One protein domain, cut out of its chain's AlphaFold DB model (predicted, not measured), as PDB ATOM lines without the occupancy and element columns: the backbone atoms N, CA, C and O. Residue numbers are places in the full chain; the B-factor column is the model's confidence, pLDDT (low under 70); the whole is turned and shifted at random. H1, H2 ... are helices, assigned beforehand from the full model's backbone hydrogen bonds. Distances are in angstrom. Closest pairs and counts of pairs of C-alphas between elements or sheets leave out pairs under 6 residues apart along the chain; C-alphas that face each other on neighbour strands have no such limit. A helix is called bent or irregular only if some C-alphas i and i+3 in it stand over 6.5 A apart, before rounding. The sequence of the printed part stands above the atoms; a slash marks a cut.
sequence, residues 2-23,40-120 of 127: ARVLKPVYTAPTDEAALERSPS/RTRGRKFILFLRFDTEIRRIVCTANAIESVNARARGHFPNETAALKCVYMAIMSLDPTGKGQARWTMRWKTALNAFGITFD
ATOM      1  N   ALA A   2       8.840 -24.370  34.779       50.81
ATOM      2  CA  ALA A   2       9.421 -23.632  35.905       50.81
ATOM      3  C   ALA A   2       8.462 -23.428  37.097       50.81
ATOM      4  O   ALA A   2       8.877 -23.562  38.239       50.81
ATOM      5  N   ARG A   3       7.164 -23.189  36.850       55.88
ATOM      6  CA  ARG A   3       6.166 -22.949  37.913       55.88
ATOM      7  C   ARG A   3       5.935 -24.149  38.843       55.88
ATOM      8  O   ARG A   3       5.673 -23.942  40.017       55.88
ATOM      9  N   VAL A   4       6.052 -25.374  38.322       61.09
ATOM     10  CA  VAL A   4       5.826 -26.621  39.083       61.09
ATOM     11  C   VAL A   4       7.077 -27.023  39.864       61.09
ATOM     12  O   VAL A   4       6.981 -27.557  40.959       61.09
ATOM     13  N   LEU A   5       8.260 -26.720  39.324       66.00
ATOM     14  CA  LEU A   5       9.538 -27.035  39.963       66.00
ATOM     15  C   LEU A   5       9.964 -25.993  41.000       66.00
ATOM     16  O   LEU A   5      10.702 -26.335  41.920       66.00
ATOM     17  N   LYS A   6       9.483 -24.748  40.875       68.44
ATOM     18  CA  LYS A   6       9.777 -23.645  41.798       68.44
ATOM     19  C   LYS A   6       9.668 -24.020  43.273       68.44
ATOM     20  O   LYS A   6      10.683 -23.896  43.949       68.44
ATOM     21  N   PRO A   7       8.532 -24.542  43.764       73.00
ATOM     22  CA  PRO A   7       8.388 -24.884  45.178       73.00
ATOM     23  C   PRO A   7       9.356 -25.977  45.662       73.00
ATOM     24  O   PRO A   7       9.680 -25.989  46.847       73.00
ATOM     25  N   VAL A   8       9.852 -26.840  44.766       72.00
ATOM     26  CA  VAL A   8      10.787 -27.927  45.095       72.00
ATOM     27  C   VAL A   8      12.198 -27.388  45.340       72.00
ATOM     28  O   VAL A   8      12.824 -27.738  46.334       72.00
ATOM     29  N   TYR A   9      12.713 -26.502  44.479       67.50
ATOM     30  CA  TYR A   9      14.084 -25.987  44.628       67.50
ATOM     31  C   TYR A   9      14.213 -24.782  45.575       67.50
ATOM     32  O   TYR A   9      15.328 -24.455  45.977       67.50
ATOM     33  N   THR A  10      13.106 -24.134  45.960       70.25
ATOM     34  CA  THR A  10      13.081 -23.111  47.029       70.25
ATOM     35  C   THR A  10      12.732 -23.666  48.413       70.25
ATOM     36  O   THR A  10      12.559 -22.887  49.347       70.25
ATOM     37  N   ALA A  11      12.580 -24.982  48.576       75.19
ATOM     38  CA  ALA A  11      12.304 -25.563  49.886       75.19
ATOM     39  C   ALA A  11      13.518 -25.427  50.831       75.19
ATOM     40  O   ALA A  11      14.645 -25.647  50.389       75.19
ATOM     41  N   PRO A  12      13.319 -25.063  52.111       69.81
ATOM     42  CA  PRO A  12      14.424 -24.841  53.046       69.81
ATOM     43  C   PRO A  12      15.165 -26.143  53.386       69.81
ATOM     44  O   PRO A  12      16.392 -26.138  53.442       69.81
ATOM     45  N   THR A  13      14.434 -27.253  53.520       67.94
ATOM     46  CA  THR A  13      14.958 -28.587  53.848       67.94
ATOM     47  C   THR A  13      14.625 -29.606  52.757       67.94
ATOM     48  O   THR A  13      13.767 -29.376  51.900       67.94
ATOM     49  N   ASP A  14      15.331 -30.734  52.778       66.31
ATOM     50  CA  ASP A  14      15.094 -31.887  51.910       66.31
ATOM     51  C   ASP A  14      13.719 -32.521  52.151       66.31
ATOM     52  O   ASP A  14      13.015 -32.820  51.188       66.31
ATOM     53  N   GLU A  15      13.302 -32.631  53.412       66.81
ATOM     54  CA  GLU A  15      11.968 -33.102  53.799       66.81
ATOM     55  C   GLU A  15      10.867 -32.214  53.199       66.81
ATOM     56  O   GLU A  15       9.979 -32.697  52.495       66.81
ATOM     57  N   ALA A  16      10.995 -30.890  53.341       71.69
ATOM     58  CA  ALA A  16      10.046 -29.935  52.767       71.69
ATOM     59  C   ALA A  16      10.056 -29.930  51.225       71.69
ATOM     60  O   ALA A  16       9.059 -29.575  50.593       71.69
ATOM     61  N   ALA A  17      11.178 -30.293  50.594       66.62
ATOM     62  CA  ALA A  17      11.258 -30.439  49.143       66.62
ATOM     63  C   ALA A  17      10.531 -31.699  48.660       66.62
ATOM     64  O   ALA A  17       9.922 -31.674  47.589       66.62
ATOM     65  N   LEU A  18      10.587 -32.780  49.446       66.81
ATOM     66  CA  LEU A  18       9.919 -34.044  49.157       66.81
ATOM     67  C   LEU A  18       8.395 -33.887  49.224       66.81
ATOM     68  O   LEU A  18       7.703 -34.315  48.304       66.81
ATOM     69  N   GLU A  19       7.889 -33.196  50.249       69.75
ATOM     70  CA  GLU A  19       6.457 -32.896  50.406       69.75
ATOM     71  C   GLU A  19       5.909 -31.999  49.291       69.75
ATOM     72  O   GLU A  19       4.776 -32.155  48.840       69.75
ATOM     73  N   ARG A  20       6.723 -31.048  48.819       70.19
ATOM     74  CA  ARG A  20       6.361 -30.129  47.729       70.19
ATOM     75  C   ARG A  20       6.623 -30.713  46.346       70.19
ATOM     76  O   ARG A  20       6.301 -30.066  45.344       70.19
ATOM     77  N   SER A  21       7.227 -31.898  46.271       60.19
ATOM     78  CA  SER A  21       7.463 -32.585  45.010       60.19
ATOM     79  C   SER A  21       6.120 -33.029  44.433       60.19
ATOM     80  O   SER A  21       5.332 -33.663  45.135       60.19
ATOM     81  N   PRO A  22       5.820 -32.719  43.162       57.88
ATOM     82  CA  PRO A  22       4.559 -33.134  42.568       57.88
ATOM     83  C   PRO A  22       4.452 -34.666  42.593       57.88
ATOM     84  O   PRO A  22       5.378 -35.368  42.187       57.88
ATOM     85  N   SER A  23       3.304 -35.173  43.051       47.00
ATOM     86  CA  SER A  23       2.981 -36.608  43.101       47.00
ATOM     87  C   SER A  23       2.883 -37.253  41.714       47.00
ATOM     88  O   SER A  23       2.995 -38.468  41.578       47.00
ATOM     89  N   ARG A  40      16.985 -42.083  39.852       37.44
ATOM     90  CA  ARG A  40      17.662 -42.306  41.137       37.44
ATOM     91  C   ARG A  40      19.000 -41.563  41.262       37.44
ATOM     92  O   ARG A  40      19.274 -40.957  42.295       37.44
ATOM     93  N   THR A  41      19.827 -41.563  40.214       45.12
ATOM     94  CA  THR A  41      21.119 -40.844  40.206       45.12
ATOM     95  C   THR A  41      20.896 -39.336  40.091       45.12
ATOM     96  O   THR A  41      21.598 -38.555  40.733       45.12
ATOM     97  N   ARG A  42      19.879 -38.925  39.320       51.16
ATOM     98  CA  ARG A  42      19.435 -37.524  39.255       51.16
ATOM     99  C   ARG A  42      18.883 -37.048  40.600       51.16
ATOM    100  O   ARG A  42      19.278 -35.977  41.047       51.16
ATOM    101  N   GLY A  43      18.088 -37.878  41.279       55.41
ATOM    102  CA  GLY A  43      17.599 -37.622  42.636       55.41
ATOM    103  C   GLY A  43      18.728 -37.404  43.645       55.41
ATOM    104  O   GLY A  43      18.723 -36.398  44.341       55.41
ATOM    105  N   ARG A  44      19.764 -38.261  43.666       59.44
ATOM    106  CA  ARG A  44      20.918 -38.094  44.580       59.44
ATOM    107  C   ARG A  44      21.686 -36.787  44.361       59.44
ATOM    108  O   ARG A  44      22.025 -36.113  45.327       59.44
ATOM    109  N   LYS A  45      21.948 -36.411  43.103       64.00
ATOM    110  CA  LYS A  45      22.620 -35.138  42.777       64.00
ATOM    111  C   LYS A  45      21.747 -33.926  43.129       64.00
ATOM    112  O   LYS A  45      22.269 -32.910  43.570       64.00
ATOM    113  N   PHE A  46      20.430 -34.050  42.971       65.81
ATOM    114  CA  PHE A  46      19.470 -33.004  43.321       65.81
ATOM    115  C   PHE A  46      19.315 -32.820  44.839       65.81
ATOM    116  O   PHE A  46      19.277 -31.691  45.311       65.81
ATOM    117  N   ILE A  47      19.326 -33.902  45.623       68.12
ATOM    118  CA  ILE A  47      19.336 -33.828  47.096       68.12
ATOM    119  C   ILE A  47      20.586 -33.086  47.584       68.12
ATOM    120  O   ILE A  47      20.501 -32.235  48.463       68.12
ATOM    121  N   LEU A  48      21.744 -33.343  46.965       72.50
ATOM    122  CA  LEU A  48      22.973 -32.626  47.305       72.50
ATOM    123  C   LEU A  48      22.873 -31.122  46.998       72.50
ATOM    124  O   LEU A  48      23.436 -30.311  47.724       72.50
ATOM    125  N   PHE A  49      22.117 -30.741  45.964       72.50
ATOM    126  CA  PHE A  49      21.850 -29.339  45.646       72.50
ATOM    127  C   PHE A  49      20.987 -28.642  46.711       72.50
ATOM    128  O   PHE A  49      21.227 -27.477  47.023       72.50
ATOM    129  N   LEU A  50      20.025 -29.350  47.311       75.38
ATOM    130  CA  LEU A  50      19.175 -28.816  48.384       75.38
ATOM    131  C   LEU A  50      19.928 -28.568  49.700       75.38
ATOM    132  O   LEU A  50      19.426 -27.837  50.544       75.38
ATOM    133  N   ARG A  51      21.134 -29.123  49.872       80.31
ATOM    134  CA  ARG A  51      21.975 -28.853  51.050       80.31
ATOM    135  C   ARG A  51      22.617 -27.470  51.052       80.31
ATOM    136  O   ARG A  51      23.052 -27.017  52.103       80.31
ATOM    137  N   PHE A  52      22.709 -26.813  49.898       80.81
ATOM    138  CA  PHE A  52      23.257 -25.462  49.828       80.81
ATOM    139  C   PHE A  52      22.279 -24.437  50.392       80.81
ATOM    140  O   PHE A  52      21.069 -24.656  50.393       80.81
ATOM    141  N   ASP A  53      22.780 -23.286  50.827       83.56
ATOM    142  CA  ASP A  53      21.918 -22.182  51.242       83.56
ATOM    143  C   ASP A  53      20.959 -21.757  50.111       83.56
ATOM    144  O   ASP A  53      21.260 -21.888  48.915       83.56
ATOM    145  N   THR A  54      19.781 -21.253  50.474       81.00
ATOM    146  CA  THR A  54      18.779 -20.788  49.508       81.00
ATOM    147  C   THR A  54      19.305 -19.700  48.569       81.00
ATOM    148  O   THR A  54      18.927 -19.690  47.396       81.00
ATOM    149  N   GLU A  55      20.216 -18.839  49.024       82.44
ATOM    150  CA  GLU A  55      20.825 -17.785  48.208       82.44
ATOM    151  C   GLU A  55      21.785 -18.366  47.161       82.44
ATOM    152  O   GLU A  55      21.760 -17.948  45.999       82.44
ATOM    153  N   ILE A  56      22.547 -19.408  47.517       82.00
ATOM    154  CA  ILE A  56      23.384 -20.164  46.569       82.00
ATOM    155  C   ILE A  56      22.496 -20.825  45.509       82.00
ATOM    156  O   ILE A  56      22.724 -20.677  44.302       82.00
ATOM    157  N   ARG A  57      21.429 -21.511  45.940       82.94
ATOM    158  CA  ARG A  57      20.488 -22.179  45.029       82.94
ATOM    159  C   ARG A  57      19.810 -21.192  44.087       82.94
ATOM    160  O   ARG A  57      19.645 -21.480  42.903       82.94
ATOM    161  N   ARG A  58      19.456 -20.006  44.583       78.06
ATOM    162  CA  ARG A  58      18.807 -18.948  43.802       78.06
ATOM    163  C   ARG A  58      19.689 -18.423  42.676       78.06
ATOM    164  O   ARG A  58      19.151 -18.123  41.612       78.06
ATOM    165  N   ILE A  59      21.002 -18.314  42.886       78.44
ATOM    166  CA  ILE A  59      21.956 -17.918  41.841       78.44
ATOM    167  C   ILE A  59      22.112 -19.029  40.801       78.44
ATOM    168  O   ILE A  59      21.971 -18.767  39.606       78.44
ATOM    169  N   VAL A  60      22.306 -20.277  41.235       77.94
ATOM    170  CA  VAL A  60      22.506 -21.425  40.331       77.94
ATOM    171  C   VAL A  60      21.256 -21.731  39.497       77.94
ATOM    172  O   VAL A  60      21.357 -22.015  38.307       77.94
ATOM    173  N   CYS A  61      20.060 -21.607  40.079       66.81
ATOM    174  CA  CYS A  61      18.790 -21.821  39.376       66.81
ATOM    175  C   CYS A  61      18.373 -20.654  38.467       66.81
ATOM    176  O   CYS A  61      17.250 -20.654  37.956       66.81
ATOM    177  N   THR A  62      19.241 -19.669  38.211       61.69
ATOM    178  CA  THR A  62      19.001 -18.695  37.138       61.69
ATOM    179  C   THR A  62      19.270 -19.326  35.767       61.69
ATOM    180  O   THR A  62      20.244 -19.025  35.085       61.69
ATOM    181  N   ALA A  63      18.352 -20.195  35.330       55.84
ATOM    182  CA  ALA A  63      18.380 -20.853  34.019       55.84
ATOM    183  C   ALA A  63      18.532 -19.864  32.844       55.84
ATOM    184  O   ALA A  63      19.066 -20.213  31.795       55.84
ATOM    185  N   ASN A  64      18.153 -18.600  33.060       63.00
ATOM    186  CA  ASN A  64      18.202 -17.526  32.076       63.00
ATOM    187  C   ASN A  64      19.574 -17.344  31.414       63.00
ATOM    188  O   ASN A  64      19.604 -17.035  30.231       63.00
ATOM    189  N   ALA A  65      20.699 -17.528  32.116       68.31
ATOM    190  CA  ALA A  65      22.013 -17.300  31.504       68.31
ATOM    191  C   ALA A  65      22.321 -18.357  30.431       68.31
ATOM    192  O   ALA A  65      22.512 -18.022  29.262       68.31
ATOM    193  N   ILE A  66      22.275 -19.639  30.797       76.00
ATOM    194  CA  ILE A  66      22.555 -20.750  29.877       76.00
ATOM    195  C   ILE A  66      21.494 -20.825  28.776       76.00
ATOM    196  O   ILE A  66      21.824 -21.027  27.606       76.00
ATOM    197  N   GLU A  67      20.219 -20.628  29.119       79.75
ATOM    198  CA  GLU A  67      19.136 -20.613  28.137       79.75
ATOM    199  C   GLU A  67      19.266 -19.440  27.160       79.75
ATOM    200  O   GLU A  67      19.032 -19.641  25.969       79.75
ATOM    201  N   SER A  68      19.692 -18.254  27.616       77.12
ATOM    202  CA  SER A  68      19.892 -17.089  26.739       77.12
ATOM    203  C   SER A  68      21.029 -17.285  25.739       77.12
ATOM    204  O   SER A  68      20.876 -16.926  24.572       77.12
ATOM    205  N   VAL A  69      22.135 -17.913  26.158       81.94
ATOM    206  CA  VAL A  69      23.239 -18.271  25.255       81.94
ATOM    207  C   VAL A  69      22.773 -19.336  24.270       81.94
ATOM    208  O   VAL A  69      22.920 -19.173  23.061       81.94
ATOM    209  N   ASN A  70      22.145 -20.405  24.766       82.50
ATOM    210  CA  ASN A  70      21.686 -21.508  23.927       82.50
ATOM    211  C   ASN A  70      20.625 -21.043  22.916       82.50
ATOM    212  O   ASN A  70      20.652 -21.461  21.770       82.50
ATOM    213  N   ALA A  71      19.728 -20.124  23.278       82.88
ATOM    214  CA  ALA A  71      18.759 -19.557  22.340       82.88
ATOM    215  C   ALA A  71      19.412 -18.857  21.135       82.88
ATOM    216  O   ALA A  71      18.836 -18.876  20.051       82.88
ATOM    217  N   ARG A  72      20.605 -18.274  21.314       78.75
ATOM    218  CA  ARG A  72      21.338 -17.515  20.283       78.75
ATOM    219  C   ARG A  72      22.366 -18.352  19.519       78.75
ATOM    220  O   ARG A  72      22.741 -17.982  18.415       78.75
ATOM    221  N   ALA A  73      22.810 -19.467  20.092       81.69
ATOM    222  CA  ALA A  73      23.812 -20.361  19.508       81.69
ATOM    223  C   ALA A  73      23.203 -21.642  18.900       81.69
ATOM    224  O   ALA A  73      23.885 -22.657  18.767       81.69
ATOM    225  N   ARG A  74      21.912 -21.619  18.541       77.19
ATOM    226  CA  ARG A  74      21.208 -22.741  17.897       77.19
ATOM    227  C   ARG A  74      21.210 -22.590  16.380       77.19
ATOM    228  O   ARG A  74      20.854 -21.535  15.870       77.19
ATOM    229  N   GLY A  75      21.528 -23.671  15.673       81.62
ATOM    230  CA  GLY A  75      21.436 -23.737  14.216       81.62
ATOM    231  C   GLY A  75      22.364 -24.787  13.617       81.62
ATOM    232  O   GLY A  75      23.150 -25.413  14.329       81.62
ATOM    233  N   HIS A  76      22.263 -24.975  12.303       86.50
ATOM    234  CA  HIS A  76      23.295 -25.667  11.540       86.50
ATOM    235  C   HIS A  76      24.430 -24.695  11.244       86.50
ATOM    236  O   HIS A  76      24.193 -23.577  10.786       86.50
ATOM    237  N   PHE A  77      25.656 -25.138  11.494       90.94
ATOM    238  CA  PHE A  77      26.855 -24.362  11.218       90.94
ATOM    239  C   PHE A  77      27.650 -25.036  10.100       90.94
ATOM    240  O   PHE A  77      27.749 -26.263  10.086       90.94
ATOM    241  N   PRO A  78      28.226 -24.257   9.172       92.44
ATOM    242  CA  PRO A  78      28.998 -24.801   8.059       92.44
ATOM    243  C   PRO A  78      30.329 -25.430   8.504       92.44
ATOM    244  O   PRO A  78      30.865 -26.277   7.799       92.44
ATOM    245  N   ASN A  79      30.873 -25.022   9.655       93.19
ATOM    246  CA  ASN A  79      32.055 -25.608  10.291       93.19
ATOM    247  C   ASN A  79      32.100 -25.258  11.794       93.19
ATOM    248  O   ASN A  79      31.321 -24.431  12.279       93.19
ATOM    249  N   GLU A  80      33.030 -25.873  12.529       91.12
ATOM    250  CA  GLU A  80      33.202 -25.665  13.975       91.12
ATOM    251  C   GLU A  80      33.586 -24.221  14.330       91.12
ATOM    252  O   GLU A  80      33.076 -23.656  15.299       91.12
ATOM    253  N   THR A  81      34.419 -23.573  13.513       93.62
ATOM    254  CA  THR A  81      34.850 -22.182  13.723       93.62
ATOM    255  C   THR A  81      33.674 -21.203  13.672       93.62
ATOM    256  O   THR A  81      33.605 -20.264  14.467       93.62
ATOM    257  N   ALA A  82      32.712 -21.430  12.775       90.31
ATOM    258  CA  ALA A  82      31.487 -20.641  12.689       90.31
ATOM    259  C   ALA A  82      30.612 -20.826  13.938       90.31
ATOM    260  O   ALA A  82      30.111 -19.839  14.479       90.31
ATOM    261  N   ALA A  83      30.492 -22.059  14.445       90.38
ATOM    262  CA  ALA A  83      29.774 -22.339  15.687       90.38
ATOM    263  C   ALA A  83      30.420 -21.625  16.889       90.38
ATOM    264  O   ALA A  83      29.729 -20.951  17.657       90.38
ATOM    265  N   LEU A  84      31.752 -21.693  17.011       92.12
ATOM    266  CA  LEU A  84      32.507 -20.993  18.055       92.12
ATOM    267  C   LEU A  84      32.307 -19.476  17.985       92.12
ATOM    268  O   LEU A  84      32.041 -18.839  19.005       92.12
ATOM    269  N   LYS A  85      32.364 -18.894  16.781       91.75
ATOM    270  CA  LYS A  85      32.127 -17.459  16.581       91.75
ATOM    271  C   LYS A  85      30.710 -17.050  16.994       91.75
ATOM    272  O   LYS A  85      30.536 -16.001  17.612       91.75
ATOM    273  N   CYS A  86      29.701 -17.875  16.710       89.31
ATOM    274  CA  CYS A  86      28.328 -17.629  17.153       89.31
ATOM    275  C   CYS A  86      28.189 -17.666  18.681       89.31
ATOM    276  O   CYS A  86      27.556 -16.774  19.245       89.31
ATOM    277  N   VAL A  87      28.815 -18.631  19.363       88.69
ATOM    278  CA  VAL A  87      28.831 -18.682  20.838       88.69
ATOM    279  C   VAL A  87      29.538 -17.456  21.421       88.69
ATOM    280  O   VAL A  87      29.016 -16.829  22.341       88.69
ATOM    281  N   TYR A  88      30.680 -17.066  20.851       89.31
ATOM    282  CA  TYR A  88      31.419 -15.876  21.270       89.31
ATOM    283  C   TYR A  88      30.563 -14.608  21.166       89.31
ATOM    284  O   TYR A  88      30.415 -13.872  22.141       89.31
ATOM    285  N   MET A  89      29.929 -14.378  20.010       89.69
ATOM    286  CA  MET A  89      29.048 -13.221  19.822       89.69
ATOM    287  C   MET A  89      27.819 -13.277  20.740       89.69
ATOM    288  O   MET A  89      27.413 -12.248  21.282       89.69
ATOM    289  N   ALA A  90      27.255 -14.466  20.981       88.44
ATOM    290  CA  ALA A  90      26.152 -14.640  21.919       88.44
ATOM    291  C   ALA A  90      26.543 -14.210  23.341       88.44
ATOM    292  O   ALA A  90      25.775 -13.480  23.963       88.44
ATOM    293  N   ILE A  91      27.733 -14.585  23.818       85.56
ATOM    294  CA  ILE A  91      28.245 -14.191  25.139       85.56
ATOM    295  C   ILE A  91      28.506 -12.682  25.197       85.56
ATOM    296  O   ILE A  91      28.011 -12.018  26.104       85.56
ATOM    297  N   MET A  92      29.207 -12.121  24.209       85.31
ATOM    298  CA  MET A  92      29.531 -10.686  24.186       85.31
ATOM    299  C   MET A  92      28.279  -9.800  24.108       85.31
ATOM    300  O   MET A  92      28.220  -8.733  24.714       85.31
ATOM    301  N   SER A  93      27.227 -10.267  23.431       83.25
ATOM    302  CA  SER A  93      25.942  -9.560  23.356       83.25
ATOM    303  C   SER A  93      25.119  -9.574  24.654       83.25
ATOM    304  O   SER A  93      24.078  -8.917  24.713       83.25
ATOM    305  N   LEU A  94      25.504 -10.344  25.681       78.69
ATOM    306  CA  LEU A  94      24.764 -10.384  26.951       78.69
ATOM    307  C   LEU A  94      25.011  -9.159  27.824       78.69
ATOM    308  O   LEU A  94      24.115  -8.770  28.572       78.69
ATOM    309  N   ASP A  95      26.187  -8.545  27.717       79.00
ATOM    310  CA  ASP A  95      26.498  -7.310  28.429       79.00
ATOM    311  C   ASP A  95      27.355  -6.356  27.584       79.00
ATOM    312  O   ASP A  95      28.499  -6.064  27.927       79.00
ATOM    313  N   PRO A  96      26.806  -5.815  26.480       76.50
ATOM    314  CA  PRO A  96      27.558  -4.960  25.562       76.50
ATOM    315  C   PRO A  96      27.983  -3.621  26.188       76.50
ATOM    316  O   PRO A  96      28.757  -2.885  25.588       76.50
ATOM    317  N   THR A  97      27.460  -3.278  27.371       79.00
ATOM    318  CA  THR A  97      27.719  -1.997  28.054       79.00
ATOM    319  C   THR A  97      28.392  -2.155  29.419       79.00
ATOM    320  O   THR A  97      28.621  -1.150  30.086       79.00
ATOM    321  N   GLY A  98      28.652  -3.386  29.881       70.25
ATOM    322  CA  GLY A  98      29.167  -3.673  31.232       70.25
ATOM    323  C   GLY A  98      28.180  -3.389  32.381       70.25
ATOM    324  O   GLY A  98      28.486  -3.596  33.557       70.25
ATOM    325  N   LYS A  99      26.979  -2.877  32.080       69.00
ATOM    326  CA  LYS A  99      25.968  -2.497  33.082       69.00
ATOM    327  C   LYS A  99      25.223  -3.716  33.635       69.00
ATOM    328  O   LYS A  99      24.685  -3.659  34.745       69.00
ATOM    329  N   GLY A 100      25.174  -4.811  32.875       70.19
ATOM    330  CA  GLY A 100      24.629  -6.092  33.314       70.19
ATOM    331  C   GLY A 100      25.446  -6.686  34.462       70.19
ATOM    332  O   GLY A 100      24.864  -7.103  35.467       70.19
ATOM    333  N   GLN A 101      26.775  -6.615  34.364       68.06
ATOM    334  CA  GLN A 101      27.721  -7.061  35.383       68.06
ATOM    335  C   GLN A 101      27.467  -6.367  36.725       68.06
ATOM    336  O   GLN A 101      27.353  -7.043  37.744       68.06
ATOM    337  N   ALA A 102      27.264  -5.045  36.739       67.12
ATOM    338  CA  ALA A 102      26.977  -4.301  37.970       67.12
ATOM    339  C   ALA A 102      25.694  -4.784  38.680       67.12
ATOM    340  O   ALA A 102      25.664  -4.941  39.905       67.12
ATOM    341  N   ARG A 103      24.630  -5.085  37.918       67.06
ATOM    342  CA  ARG A 103      23.393  -5.671  38.470       67.06
ATOM    343  C   ARG A 103      23.604  -7.093  38.977       67.06
ATOM    344  O   ARG A 103      22.945  -7.499  39.935       67.06
ATOM    345  N   TRP A 104      24.480  -7.861  38.334       67.19
ATOM    346  CA  TRP A 104      24.811  -9.211  38.775       67.19
ATOM    347  C   TRP A 104      25.585  -9.158  40.091       67.19
ATOM    348  O   TRP A 104      25.136  -9.775  41.050       67.19
ATOM    349  N   THR A 105      26.628  -8.336  40.211       65.56
ATOM    350  CA  THR A 105      27.437  -8.206  41.437       65.56
ATOM    351  C   THR A 105      26.593  -7.913  42.685       65.56
ATOM    352  O   THR A 105      26.820  -8.516  43.732       65.56
ATOM    353  N   MET A 106      25.548  -7.079  42.576       69.38
ATOM    354  CA  MET A 106      24.619  -6.825  43.693       69.38
ATOM    355  C   MET A 106      23.870  -8.081  44.160       69.38
ATOM    356  O   MET A 106      23.707  -8.288  45.360       69.38
ATOM    357  N   ARG A 107      23.441  -8.946  43.231       71.56
ATOM    358  CA  ARG A 107      22.753 -10.209  43.556       71.56
ATOM    359  C   ARG A 107      23.694 -11.259  44.144       71.56
ATOM    360  O   ARG A 107      23.230 -12.167  44.820       71.56
ATOM    361  N   TRP A 108      24.993 -11.152  43.873       79.75
ATOM    362  CA  TRP A 108      25.992 -12.111  44.332       79.75
ATOM    363  C   TRP A 108      26.458 -11.861  45.769       79.75
ATOM    364  O   TRP A 108      26.950 -12.795  46.385       79.75
ATOM    365  N   LYS A 109      26.273 -10.666  46.348       82.56
ATOM    366  CA  LYS A 109      26.769 -10.354  47.705       82.56
ATOM    367  C   LYS A 109      26.234 -11.309  48.783       82.56
ATOM    368  O   LYS A 109      27.014 -11.832  49.571       82.56
ATOM    369  N   THR A 110      24.924 -11.563  48.813       83.62
ATOM    370  CA  THR A 110      24.314 -12.497  49.779       83.62
ATOM    371  C   THR A 110      24.766 -13.934  49.539       83.62
ATOM    372  O   THR A 110      25.130 -14.633  50.482       83.62
ATOM    373  N   ALA A 111      24.837 -14.350  48.274       83.81
ATOM    374  CA  ALA A 111      25.332 -15.670  47.904       83.81
ATOM    375  C   ALA A 111      26.813 -15.867  48.272       83.81
ATOM    376  O   ALA A 111      27.172 -16.932  48.758       83.81
ATOM    377  N   LEU A 112      27.668 -14.853  48.094       85.25
ATOM    378  CA  LEU A 112      29.088 -14.895  48.458       85.25
ATOM    379  C   LEU A 112      29.283 -15.061  49.967       85.25
ATOM    380  O   LEU A 112      30.117 -15.862  50.373       85.25
ATOM    381  N   ASN A 113      28.475 -14.384  50.790       85.38
ATOM    382  CA  ASN A 113      28.483 -14.600  52.239       85.38
ATOM    383  C   ASN A 113      28.107 -16.048  52.590       85.38
ATOM    384  O   ASN A 113      28.795 -16.694  53.378       85.38
ATOM    385  N   ALA A 114      27.055 -16.588  51.965       86.25
ATOM    386  CA  ALA A 114      26.648 -17.976  52.169       86.25
ATOM    387  C   ALA A 114      27.722 -18.976  51.700       86.25
ATOM    388  O   ALA A 114      27.965 -19.986  52.364       86.25
ATOM    389  N   PHE A 115      28.404 -18.693  50.586       85.81
ATOM    390  CA  PHE A 115      29.536 -19.495  50.130       85.81
ATOM    391  C   PHE A 115      30.717 -19.426  51.100       85.81
ATOM    392  O   PHE A 115      31.336 -20.458  51.332       85.81
ATOM    393  N   GLY A 116      31.007 -18.258  51.683       85.31
ATOM    394  CA  GLY A 116      32.069 -18.095  52.679       85.31
ATOM    395  C   GLY A 116      31.836 -18.954  53.921       85.31
ATOM    396  O   GLY A 116      32.765 -19.581  54.409       85.31
ATOM    397  N   ILE A 117      30.582 -19.064  54.368       85.69
ATOM    398  CA  ILE A 117      30.200 -19.945  55.483       85.69
ATOM    399  C   ILE A 117      30.269 -21.425  55.070       85.69
ATOM    400  O   ILE A 117      30.787 -22.258  55.805       85.69
ATOM    401  N   THR A 118      29.737 -21.769  53.891       84.94
ATOM    402  CA  THR A 118      29.630 -23.171  53.436       84.94
ATOM    403  C   THR A 118      30.989 -23.772  53.055       84.94
ATOM    404  O   THR A 118      31.207 -24.974  53.191       84.94
ATOM    405  N   PHE A 119      31.896 -22.942  52.543       84.31
ATOM    406  CA  PHE A 119      33.218 -23.326  52.057       84.31
ATOM    407  C   PHE A 119      34.301 -22.489  52.735       84.31
ATOM    408  O   PHE A 119      35.110 -21.838  52.061       84.31
ATOM    409  N   ASP A 120      34.303 -22.514  54.065       82.38
ATOM    410  CA  ASP A 120      35.285 -21.789  54.864       82.38
ATOM    411  C   ASP A 120      36.728 -22.114  54.428       82.38
ATOM    412  O   ASP A 120      37.053 -23.236  54.024       82.38
TER     413      ASP A 120
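This is residues 2 to 23 and 40 to 120 of the 127 residues of the protein "Mutator family transposase" of Streptomyces hawaiiensis (UniProt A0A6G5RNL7). The model is a loose, open ring of helices with a small cluster at one end: H4 and H5 follow each other nearly in line, H6 folds back on H5 as the far corner, and bent H7 returns across an empty middle until its second arm packs on H4, closing the ring. H1, H2 and H3 make this loose cluster with few contacts, H1 and H3 coming near H4 while H2 stays apart from it, and residues 40 to 45 of H3 stick out. The printed part has 103 residues with seven named helices, H1 to H7 in order, and no named strand; its class is all helix. It is loose, with a radius of gyration of the C-alphas of 17.5 A and spans of 49 by 33 by 26 A.

H1, residues 2 to 9, begins at C-alpha 2 (9.421, -23.632, 35.905); it is only just irregular, with C-alphas 4 and 7 6.8 A apart. H2 is residues 14 to 19. H3, residues 40 to 50, is 15.4 A long. H4 is residues 54 to 60, and H5, residues 64 to 72, is 12.2 A long. H6, residues 80 to 92, is 18.5 A long and begins at C-alpha 80 (33.202, -25.665, 13.975). H7, residues 99 to 118, was assigned as one helix by its hydrogen bonds but is bent: C-alphas 107 and 110 are 6.8 A apart. Its arms are H7a, residues 99 to 107, 13.4 A long, and H7b, residues 110 to 118, 12.5 A long, ending at C-alpha 118 (29.630, -23.171, 53.436); they stand at a steep tilt of 49 degrees.

H1 and H2 touch only at the corner by their link, the closest C-alphas being those of Val 8 and Ala 17, 4.8 A apart. H3 touches no helix; it is close to H2 but not clearly touching, the closest C-alphas being those of Asp 14 and Leu 50, 6.2 A apart. H4 touches H7b, with the closest C-alphas, of Glu 55 and Ala 111, 5.0 A apart; they are about perpendicular at 72 degrees, only just past steep. H5 and H6 are a helical hairpin, opposite ways at a steep tilt of 45 degrees; H6 touches H5 with residues 86 to 91 alone, the closest C-alphas being those of Val 69 and Ala 90, 5.7 A apart. H4 and H5 are apart, and so are H5 and H7a. Every O i to N i+4 pair is within hydrogen-bond range in H2, H3, H4, H6 and H7b; the counts are 2 of 4 in H1, 4 of 5 in H5 and 4 of 5 in H7a.

The C-alphas farthest apart, of Glu 15 and Pro 78, are 49.5 A apart. Residues 24 to 39 are not printed; C-alphas 23 and 40 are 15.9 A apart across the cut. Of the links printed whole, none is long. Residues 95 to 103, of which 99 to 103 belong to H7, stand free. The mean pLDDT of the printed part is 75.1, and 36 residues are under 70, among them 2 to 6, 40 to 47 and 101 to 106.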